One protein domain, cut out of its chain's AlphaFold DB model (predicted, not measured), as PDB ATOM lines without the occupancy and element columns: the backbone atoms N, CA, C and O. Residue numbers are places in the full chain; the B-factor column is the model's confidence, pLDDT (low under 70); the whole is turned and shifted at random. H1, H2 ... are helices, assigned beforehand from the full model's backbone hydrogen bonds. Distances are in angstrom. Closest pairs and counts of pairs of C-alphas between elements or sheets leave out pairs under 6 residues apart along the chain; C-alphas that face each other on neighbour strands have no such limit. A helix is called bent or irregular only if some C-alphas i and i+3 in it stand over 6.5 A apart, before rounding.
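This is residues 32 to 62 and 235 to 271 of the 400 residues of the protein "Sll0294 protein" of Synechocystis sp. (strain PCC 6803 / Kazusa) (UniProt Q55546). Two helices, H1 and H2, meet near their ends in a corner, and the short helix H3 packs on both of them on the inner side of that corner, near the middle of the model. Beyond the far end of H2 the short helices H4 and H5 carry the arch on, and the stretch of residues 258 to 271, with no named element, folds back from H5 to the side where H1 begins. The printed part has 68 residues with five named helices, in the order H1, H2, H3, H4, H5, and no named strand; the class is all helix. The whole is compact, with a radius of gyration of the C-alphas of 11.8 A, and spans 34 by 25 by 19 A.

H1 runs over residues 32 to 41, 14.5 A from C-alpha 32 at (-38.898, 11.269, -28.413) to its last C-alpha. H2, residues 43 to 56, is the longest helix at 19.5 A; it is irregular, with C-alphas 52 and 55 7.9 A apart. After the cut comes H3, residues 235 to 239, beginning at C-alpha 235 at (-32.834, 4.198, -33.463). H4 holds residues 248 to 251. H5, residues 253 to 257, ends at C-alpha 257 at (-44.253, 7.543, -53.470); it is neither bent nor irregular, but only just: C-alphas 253 and 256 are 6.1 A apart.

H1 and H2 are joined by a tight link of one residue and are close but not clearly touching; their closest C-alphas, those of Ala 39 and Leu 46, are 7.3 A apart. Their lines are only just about perpendicular, at 71 degrees. H1 and H3 touch, the closest C-alphas being those of Leu 35 and Leu 236, 6.1 A apart. H2 touches H3 with residues 46 to 50 alone, and the closest C-alphas are those of Leu 46 and Leu 238, 6.8 A apart. H2 and H4 are close but not clearly touching, with the C-alphas of Arg 56 and Cys 248 the closest at 5.9 A. H3 and H4 are apart. H4 and H5 meet only through their link, and H5 is apart from H1, H2 and H3. Of the O i to N i+4 pairs, 5 of 6 are within hydrogen-bond range in H1, 8 of 10 in H2, 0 of 1 in H3 and 0 of 1 in H5, while H4 is too short for such a pair. Of the O i to N i+3 pairs, 2 of 2 are within range in H3 and 1 of 2 in H5.

The two C-alphas farthest apart, those of Gln 41 and Glu 258, are 34.6 A apart, while those of Ala 32 and Arg 271 are 10.3 A apart. Residues 63 to 234 are cut out, and C-alphas 62 and 235 are 7.0 A apart across the cut. Of the links that are printed whole, none is long. The mean pLDDT of the printed part is 90.3, and residues 256 to 260 are under 70.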
ATOM      1  N   ALA A  32     -40.212  11.869 -28.211       97.19
ATOM      2  CA  ALA A  32     -38.898  11.269 -28.413       97.19
ATOM      3  C   ALA A  32     -38.231  10.888 -27.084       97.19
ATOM      4  O   ALA A  32     -37.626   9.822 -27.007       97.19
ATOM      5  N   LYS A  33     -38.389  11.691 -26.024       97.56
ATOM      6  CA  LYS A  33     -37.902  11.368 -24.673       97.56
ATOM      7  C   LYS A  33     -38.565  10.104 -24.124       97.56
ATOM      8  O   LYS A  33     -37.860   9.216 -23.656       97.56
ATOM      9  N   GLU A  34     -39.885   9.969 -24.251       97.25
ATOM     10  CA  GLU A  34     -40.606   8.740 -23.875       97.25
ATOM     11  C   GLU A  34     -40.042   7.505 -24.591       97.25
ATOM     12  O   GLU A  34     -39.717   6.501 -23.955       97.25
ATOM     13  N   LEU A  35     -39.891   7.585 -25.919       97.19
ATOM     14  CA  LEU A  35     -39.325   6.499 -26.722       97.19
ATOM     15  C   LEU A  35     -37.877   6.199 -26.342       97.19
ATOM     16  O   LEU A  35     -37.476   5.040 -26.361       97.19
ATOM     17  N   PHE A  36     -37.100   7.219 -25.987       97.56
ATOM     18  CA  PHE A  36     -35.719   7.068 -25.553       97.56
ATOM     19  C   PHE A  36     -35.620   6.274 -24.247       97.56
ATOM     20  O   PHE A  36     -34.848   5.319 -24.182       97.56
ATOM     21  N   PHE A  37     -36.453   6.581 -23.246       97.12
ATOM     22  CA  PHE A  37     -36.501   5.811 -21.996       97.12
ATOM     23  C   PHE A  37     -36.918   4.353 -22.221       97.12
ATOM     24  O   PHE A  37     -36.372   3.438 -21.604       97.12
ATOM     25  N   GLN A  38     -37.848   4.104 -23.146       96.94
ATOM     26  CA  GLN A  38     -38.207   2.736 -23.527       96.94
ATOM     27  C   GLN A  38     -37.064   2.026 -24.266       96.94
ATOM     28  O   GLN A  38     -36.798   0.849 -24.020       96.94
ATOM     29  N   ALA A  39     -36.378   2.737 -25.165       96.75
ATOM     30  CA  ALA A  39     -35.259   2.210 -25.933       96.75
ATOM     31  C   ALA A  39     -34.066   1.851 -25.039       96.75
ATOM     32  O   ALA A  39     -33.430   0.831 -25.287       96.75
ATOM     33  N   GLN A  40     -33.805   2.612 -23.971       96.19
ATOM     34  CA  GLN A  40     -32.793   2.283 -22.959       96.19
ATOM     35  C   GLN A  40     -33.024   0.892 -22.355       96.19
ATOM     36  O   GLN A  40     -32.124   0.059 -22.341       96.19
ATOM     37  N   GLN A  41     -34.258   0.599 -21.936       96.62
ATOM     38  CA  GLN A  41     -34.615  -0.694 -21.339       96.62
ATOM     39  C   GLN A  41     -34.558  -1.854 -22.347       96.62
ATOM     40  O   GLN A  41     -34.437  -3.015 -21.959       96.62
ATOM     41  N   ARG A  42     -34.656  -1.548 -23.647       96.38
ATOM     42  CA  ARG A  42     -34.704  -2.521 -24.747       96.38
ATOM     43  C   ARG A  42     -33.491  -2.441 -25.676       96.38
ATOM     44  O   ARG A  42     -33.562  -2.953 -26.792       96.38
ATOM     45  N   GLN A  43     -32.379  -1.845 -25.246       96.94
ATOM     46  CA  GLN A  43     -31.243  -1.558 -26.130       96.94
ATOM     47  C   GLN A  43     -30.726  -2.817 -26.840       96.94
ATOM     48  O   GLN A  43     -30.607  -2.815 -28.062       96.94
ATOM     49  N   SER A  44     -30.506  -3.919 -26.115       96.50
ATOM     50  CA  SER A  44     -30.034  -5.181 -26.709       96.50
ATOM     51  C   SER A  44     -30.997  -5.739 -27.759       96.50
ATOM     52  O   SER A  44     -30.564  -6.226 -28.800       96.50
ATOM     53  N   TYR A  45     -32.309  -5.630 -27.519       96.31
ATOM     54  CA  TYR A  45     -33.326  -6.028 -28.491       96.31
ATOM     55  C   TYR A  45     -33.238  -5.168 -29.756       96.31
ATOM     56  O   TYR A  45     -33.140  -5.710 -30.851       96.31
ATOM     57  N   LEU A  46     -33.187  -3.840 -29.609       96.38
ATOM     58  CA  LEU A  46     -33.101  -2.911 -30.741       96.38
ATOM     59  C   LEU A  46     -31.818  -3.106 -31.558       96.38
ATOM     60  O   LEU A  46     -31.854  -2.999 -32.780       96.38
ATOM     61  N   LEU A  47     -30.697  -3.423 -30.905       96.50
ATOM     62  CA  LEU A  47     -29.434  -3.736 -31.573       96.50
ATOM     63  C   LEU A  47     -29.501  -5.040 -32.378       96.50
ATOM     64  O   LEU A  47     -28.990  -5.087 -33.499       96.50
ATOM     65  N   ASN A  48     -30.155  -6.076 -31.847       96.06
ATOM     66  CA  ASN A  48     -30.398  -7.315 -32.589       96.06
ATOM     67  C   ASN A  48     -31.311  -7.055 -33.791       96.06
ATOM     68  O   ASN A  48     -30.986  -7.458 -34.904       96.06
ATOM     69  N   THR A  49     -32.393  -6.296 -33.592       95.19
ATOM     70  CA  THR A  49     -33.292  -5.880 -34.673       95.19
ATOM     71  C   THR A  49     -32.556  -5.085 -35.753       95.19
ATOM     72  O   THR A  49     -32.742  -5.347 -36.937       95.19
ATOM     73  N   LEU A  50     -31.689  -4.142 -35.373       94.62
ATOM     74  CA  LEU A  50     -30.876  -3.381 -36.320       94.62
ATOM     75  C   LEU A  50     -29.902  -4.282 -37.092       94.62
ATOM     76  O   LEU A  50     -29.701  -4.077 -38.284       94.62
ATOM     77  N   THR A  51     -29.316  -5.279 -36.432       94.69
ATOM     78  CA  THR A  51     -28.398  -6.236 -37.073       94.69
ATOM     79  C   THR A  51     -29.124  -7.118 -38.090       94.69
ATOM     80  O   THR A  51     -28.580  -7.397 -39.151       94.69
ATOM     81  N   GLU A  52     -30.348  -7.546 -37.781       94.75
ATOM     82  CA  GLU A  52     -31.137  -8.438 -38.636       94.75
ATOM     83  C   GLU A  52     -31.831  -7.711 -39.800       94.75
ATOM     84  O   GLU A  52     -31.958  -8.277 -40.884       94.75
ATOM     85  N   TRP A  53     -32.285  -6.471 -39.587       93.88
ATOM     86  CA  TRP A  53     -33.154  -5.750 -40.530       93.88
ATOM     87  C   TRP A  53     -32.541  -4.473 -41.112       93.88
ATOM     88  O   TRP A  53     -33.191  -3.807 -41.919       93.88
ATOM     89  N   GLY A  54     -31.329  -4.090 -40.699       90.62
ATOM     90  CA  GLY A  54     -30.716  -2.802 -41.040       90.62
ATOM     91  C   GLY A  54     -30.570  -2.544 -42.542       90.62
ATOM     92  O   GLY A  54     -30.781  -1.418 -42.987       90.62
ATOM     93  N   ASP A  55     -30.296  -3.584 -43.328       90.69
ATOM     94  CA  ASP A  55     -30.177  -3.547 -44.795       90.69
ATOM     95  C   ASP A  55     -31.515  -3.292 -45.517       90.69
ATOM     96  O   ASP A  55     -31.534  -2.921 -46.690       90.69
ATOM     97  N   ARG A  56     -32.643  -3.464 -44.816       92.56
ATOM     98  CA  ARG A  56     -34.008  -3.285 -45.339       92.56
ATOM     99  C   ARG A  56     -34.665  -1.992 -44.865       92.56
ATOM    100  O   ARG A  56     -35.845  -1.773 -45.152       92.56
ATOM    101  N   LEU A  57     -33.946  -1.147 -44.126       92.19
ATOM    102  CA  LEU A  57     -34.437   0.153 -43.674       92.19
ATOM    103  C   LEU A  57     -34.266   1.213 -44.767       92.19
ATOM    104  O   LEU A  57     -33.244   1.287 -45.438       92.19
ATOM    105  N   PHE A  58     -35.240   2.113 -44.896       90.31
ATOM    106  CA  PHE A  58     -35.148   3.269 -45.805       90.31
ATOM    107  C   PHE A  58     -34.359   4.454 -45.228       90.31
ATOM    108  O   PHE A  58     -34.429   5.567 -45.745       90.31
ATOM    109  N   PHE A  59     -33.677   4.261 -44.103       90.44
ATOM    110  CA  PHE A  59     -32.988   5.314 -43.371       90.44
ATOM    111  C   PHE A  59     -31.790   4.742 -42.620       90.44
ATOM    112  O   PHE A  59     -31.843   3.620 -42.121       90.44
ATOM    113  N   ALA A  60     -30.730   5.539 -42.498       90.25
ATOM    114  CA  ALA A  60     -29.553   5.157 -41.732       90.25
ATOM    115  C   ALA A  60     -29.832   5.251 -40.225       90.25
ATOM    116  O   ALA A  60     -30.330   6.268 -39.734       90.25
ATOM    117  N   VAL A  61     -29.486   4.198 -39.491       94.56
ATOM    118  CA  VAL A  61     -29.548   4.145 -38.026       94.56
ATOM    119  C   VAL A  61     -28.133   3.960 -37.513       94.56
ATOM    120  O   VAL A  61     -27.485   2.974 -37.866       94.56
ATOM    121  N   ALA A  62     -27.655   4.876 -36.675       96.38
ATOM    122  CA  ALA A  62     -26.377   4.675 -36.007       96.38
ATOM    123  C   ALA A  62     -26.504   3.624 -34.898       96.38
ATOM    124  O   ALA A  62     -27.521   3.534 -34.205       96.38
ATOM    125  N   LEU A 235     -32.685   5.394 -34.302       95.88
ATOM    126  CA  LEU A 235     -32.834   4.198 -33.463       95.88
ATOM    127  C   LEU A 235     -34.214   4.153 -32.779       95.88
ATOM    128  O   LEU A 235     -34.833   3.096 -32.687       95.88
ATOM    129  N   LEU A 236     -34.750   5.308 -32.368       96.38
ATOM    130  CA  LEU A 236     -36.072   5.411 -31.738       96.38
ATOM    131  C   LEU A 236     -37.210   5.091 -32.713       96.38
ATOM    132  O   LEU A 236     -38.297   4.713 -32.281       96.38
ATOM    133  N   ARG A 237     -36.968   5.177 -34.026       95.44
ATOM    134  CA  ARG A 237     -37.938   4.727 -35.034       95.44
ATOM    135  C   ARG A 237     -38.123   3.214 -35.006       95.44
ATOM    136  O   ARG A 237     -39.225   2.759 -35.286       95.44
ATOM    137  N   LEU A 238     -37.092   2.443 -34.647       94.50
ATOM    138  CA  LEU A 238     -37.230   0.996 -34.451       94.50
ATOM    139  C   LEU A 238     -38.119   0.697 -33.239       94.50
ATOM    140  O   LEU A 238     -39.005  -0.144 -33.328       94.50
ATOM    141  N   GLN A 239     -37.952   1.449 -32.148       94.75
ATOM    142  CA  GLN A 239     -38.817   1.347 -30.967       94.75
ATOM    143  C   GLN A 239     -40.264   1.786 -31.259       94.75
ATOM    144  O   GLN A 239     -41.200   1.211 -30.712       94.75
ATOM    145  N   ALA A 240     -40.453   2.791 -32.116       95.12
ATOM    146  CA  ALA A 240     -41.765   3.287 -32.534       95.12
ATOM    147  C   ALA A 240     -42.396   2.490 -33.691       95.12
ATOM    148  O   ALA A 240     -43.499   2.825 -34.127       95.12
ATOM    149  N   CYS A 241     -41.705   1.486 -34.240       94.62
ATOM    150  CA  CYS A 241     -42.205   0.722 -35.375       94.62
ATOM    151  C   CYS A 241     -43.415  -0.125 -34.945       94.62
ATOM    152  O   CYS A 241     -43.303  -0.887 -33.986       94.62
ATOM    153  N   PRO A 242     -44.565  -0.036 -35.642       93.81
ATOM    154  CA  PRO A 242     -45.735  -0.846 -35.306       93.81
ATOM    155  C   PRO A 242     -45.620  -2.301 -35.791       93.81
ATOM    156  O   PRO A 242     -46.472  -3.119 -35.459       93.81
ATOM    157  N   HIS A 243     -44.606  -2.622 -36.599       92.75
ATOM    158  CA  HIS A 243     -44.379  -3.960 -37.139       92.75
ATOM    159  C   HIS A 243     -43.343  -4.702 -36.293       92.75
ATOM    160  O   HIS A 243     -42.290  -4.139 -35.994       92.75
ATOM    161  N   GLU A 244     -43.613  -5.969 -35.960       85.44
ATOM    162  CA  GLU A 244     -42.669  -6.823 -35.218       85.44
ATOM    163  C   GLU A 244     -41.327  -6.953 -35.953       85.44
ATOM    164  O   GLU A 244     -40.268  -6.826 -35.341       85.44
ATOM    165  N   SER A 245     -41.376  -7.121 -37.278       90.88
ATOM    166  CA  SER A 245     -40.222  -7.059 -38.175       90.88
ATOM    167  C   SER A 245     -40.178  -5.706 -38.898       90.88
ATOM    168  O   SER A 245     -41.032  -5.458 -39.757       90.88
ATOM    169  N   PRO A 246     -39.202  -4.816 -38.629       90.12
ATOM    170  CA  PRO A 246     -39.112  -3.501 -39.265       90.12
ATOM    171  C   PRO A 246     -38.544  -3.581 -40.693       90.12
ATOM    172  O   PRO A 246     -37.545  -2.955 -41.031       90.12
ATOM    173  N   ASN A 247     -39.207  -4.340 -41.562       92.62
ATOM    174  CA  ASN A 247     -38.882  -4.449 -42.977       92.62
ATOM    175  C   ASN A 247     -39.544  -3.306 -43.763       92.62
ATOM    176  O   ASN A 247     -40.704  -3.420 -44.167       92.62
ATOM    177  N   CYS A 248     -38.833  -2.192 -43.974       91.50
ATOM    178  CA  CYS A 248     -39.411  -1.046 -44.686       91.50
ATOM    179  C   CYS A 248     -39.763  -1.382 -46.140       91.50
ATOM    180  O   CYS A 248     -40.798  -0.921 -46.616       91.50
ATOM    181  N   VAL A 249     -38.967  -2.223 -46.811       89.94
ATOM    182  CA  VAL A 249     -39.232  -2.658 -48.193       89.94
ATOM    183  C   VAL A 249     -40.609  -3.312 -48.310       89.94
ATOM    184  O   VAL A 249     -41.343  -3.019 -49.242       89.94
ATOM    185  N   SER A 250     -40.995  -4.154 -47.347       90.56
ATOM    186  CA  SER A 250     -42.279  -4.869 -47.395       90.56
ATOM    187  C   SER A 250     -43.451  -4.107 -46.773       90.56
ATOM    188  O   SER A 250     -44.589  -4.300 -47.191       90.56
ATOM    189  N   HIS A 251     -43.211  -3.277 -45.755       90.06
ATOM    190  CA  HIS A 251     -44.290  -2.651 -44.977       90.06
ATOM    191  C   HIS A 251     -44.516  -1.167 -45.289       90.06
ATOM    192  O   HIS A 251     -45.564  -0.628 -44.937       90.06
ATOM    193  N   CYS A 252     -43.562  -0.503 -45.949       88.75
ATOM    194  CA  CYS A 252     -43.557   0.950 -46.129       88.75
ATOM    195  C   CYS A 252     -43.365   1.399 -47.589       88.75
ATOM    196  O   CYS A 252     -43.149   2.588 -47.816       88.75
ATOM    197  N   GLU A 253     -43.433   0.500 -48.575       80.38
ATOM    198  CA  GLU A 253     -43.192   0.812 -49.998       80.38
ATOM    199  C   GLU A 253     -44.059   1.988 -50.497       80.38
ATOM    200  O   GLU A 253     -43.551   2.958 -51.057       80.38
ATOM    201  N   GLY A 254     -45.358   1.978 -50.175       74.88
ATOM    202  CA  GLY A 254     -46.296   3.045 -50.551       74.88
ATOM    203  C   GLY A 254     -46.090   4.383 -49.825       74.88
ATOM    204  O   GLY A 254     -46.661   5.393 -50.228       74.88
ATOM    205  N   CYS A 255     -45.274   4.430 -48.767       73.56
ATOM    206  CA  CYS A 255     -44.987   5.677 -48.057       73.56
ATOM    207  C   CYS A 255     -44.015   6.575 -48.842       73.56
ATOM    208  O   CYS A 255     -44.117   7.795 -48.767       73.56
ATOM    209  N   GLN A 256     -43.102   6.000 -49.633       65.19
ATOM    210  CA  GLN A 256     -42.098   6.784 -50.365       65.19
ATOM    211  C   GLN A 256     -42.669   7.540 -51.576       65.19
ATOM    212  O   GLN A 256     -42.164   8.605 -51.917       65.19
ATOM    213  N   ALA A 257     -43.716   7.009 -52.215       58.56
ATOM    214  CA  ALA A 257     -44.253   7.543 -53.470       58.56
ATOM    215  C   ALA A 257     -45.231   8.724 -53.299       58.56
ATOM    216  O   ALA A 257     -45.442   9.479 -54.244       58.56
ATOM    217  N   GLU A 258     -45.829   8.896 -52.115       52.00
ATOM    218  CA  GLU A 258     -46.926   9.853 -51.885       52.00
ATOM    219  C   GLU A 258     -46.598  10.954 -50.859       52.00
ATOM    220  O   GLU A 258     -47.507  11.528 -50.264       52.00
ATOM    221  N   GLU A 259     -45.314  11.205 -50.567       59.72
ATOM    222  CA  GLU A 259     -44.872  12.091 -49.464       59.72
ATOM    223  C   GLU A 259     -45.468  11.711 -48.086       59.72
ATOM    224  O   GLU A 259     -45.438  12.483 -47.122       59.72
ATOM    225  N   ARG A 260     -46.009  10.492 -47.958       66.12
ATOM    226  CA  ARG A 260     -46.584   9.988 -46.713       66.12
ATOM    227  C   ARG A 260     -45.458   9.574 -45.777       66.12
ATOM    228  O   ARG A 260     -44.625   8.735 -46.104       66.12
ATOM    229  N   LYS A 261     -45.457  10.120 -44.562       81.00
ATOM    230  CA  LYS A 261     -44.512   9.695 -43.525       81.00
ATOM    231  C   LYS A 261     -44.700   8.206 -43.218       81.00
ATOM    232  O   LYS A 261     -45.826   7.718 -43.123       81.00
ATOM    233  N   THR A 262     -43.592   7.493 -43.031       87.75
ATOM    234  CA  THR A 262     -43.626   6.121 -42.507       87.75
ATOM    235  C   THR A 262     -44.255   6.113 -41.106       87.75
ATOM    236  O   THR A 262     -44.068   7.079 -40.359       87.75
ATOM    237  N   PRO A 263     -44.961   5.041 -40.698       90.06
ATOM    238  CA  PRO A 263     -45.674   5.005 -39.417       90.06
ATOM    239  C   PRO A 263     -44.796   5.287 -38.190       90.06
ATOM    240  O   PRO A 263     -45.283   5.798 -37.190       90.06
ATOM    241  N   CYS A 264     -43.496   4.988 -38.269       92.50
ATOM    242  CA  CYS A 264     -42.535   5.211 -37.191       92.50
ATOM    243  C   CYS A 264     -41.977   6.650 -37.115       92.50
ATOM    244  O   CYS A 264     -41.238   6.962 -36.184       92.50
ATOM    245  N   GLN A 265     -42.318   7.551 -38.048       91.88
ATOM    246  CA  GLN A 265     -41.889   8.964 -38.054       91.88
ATOM    247  C   GLN A 265     -42.779   9.867 -37.179       91.88
ATOM    248  O   GLN A 265     -43.140  10.981 -37.559       91.88
ATOM    249  N   ILE A 266     -43.130   9.402 -35.979       93.06
ATOM    250  CA  ILE A 266     -44.082  10.089 -35.089       93.06
ATOM    251  C   ILE A 266     -43.508  11.323 -34.376       93.06
ATOM    252  O   ILE A 266     -44.252  12.078 -33.758       93.06
ATOM    253  N   PHE A 267     -42.194  11.531 -34.454       92.75
ATOM    254  CA  PHE A 267     -41.485  12.677 -33.878       92.75
ATOM    255  C   PHE A 267     -40.762  13.516 -34.946       92.75
ATOM    256  O   PHE A 267     -39.919  14.340 -34.618       92.75
ATOM    257  N   ASP A 268     -41.090  13.337 -36.229       90.00
ATOM    258  CA  ASP A 268     -40.484  14.094 -37.328       90.00
ATOM    259  C   ASP A 268     -41.183  15.460 -37.565       90.00
ATOM    260  O   ASP A 268     -42.419  15.503 -37.611       90.00
ATOM    261  N   PRO A 269     -40.447  16.565 -37.794       91.94
ATOM    262  CA  PRO A 269     -38.991  16.675 -37.755       91.94
ATOM    263  C   PRO A 269     -38.484  16.940 -36.329       91.94
ATOM    264  O   PRO A 269     -38.925  17.871 -35.648       91.94
ATOM    265  N   LEU A 270     -37.501  16.151 -35.909       94.62
ATOM    266  CA  LEU A 270     -36.679  16.370 -34.722       94.62
ATOM    267  C   LEU A 270     -35.239  16.048 -35.117       94.62
ATOM    268  O   LEU A 270     -35.023  15.195 -35.971       94.62
ATOM    269  N   ARG A 271     -34.257  16.751 -34.551       95.50
ATOM    270  CA  ARG A 271     -32.831  16.502 -34.811       95.50
ATOM    271  C   ARG A 271     -32.179  15.873 -33.598       95.50
ATOM    272  O   ARG A 271     -32.632  16.097 -32.475       95.50
TER     273      ARG A 271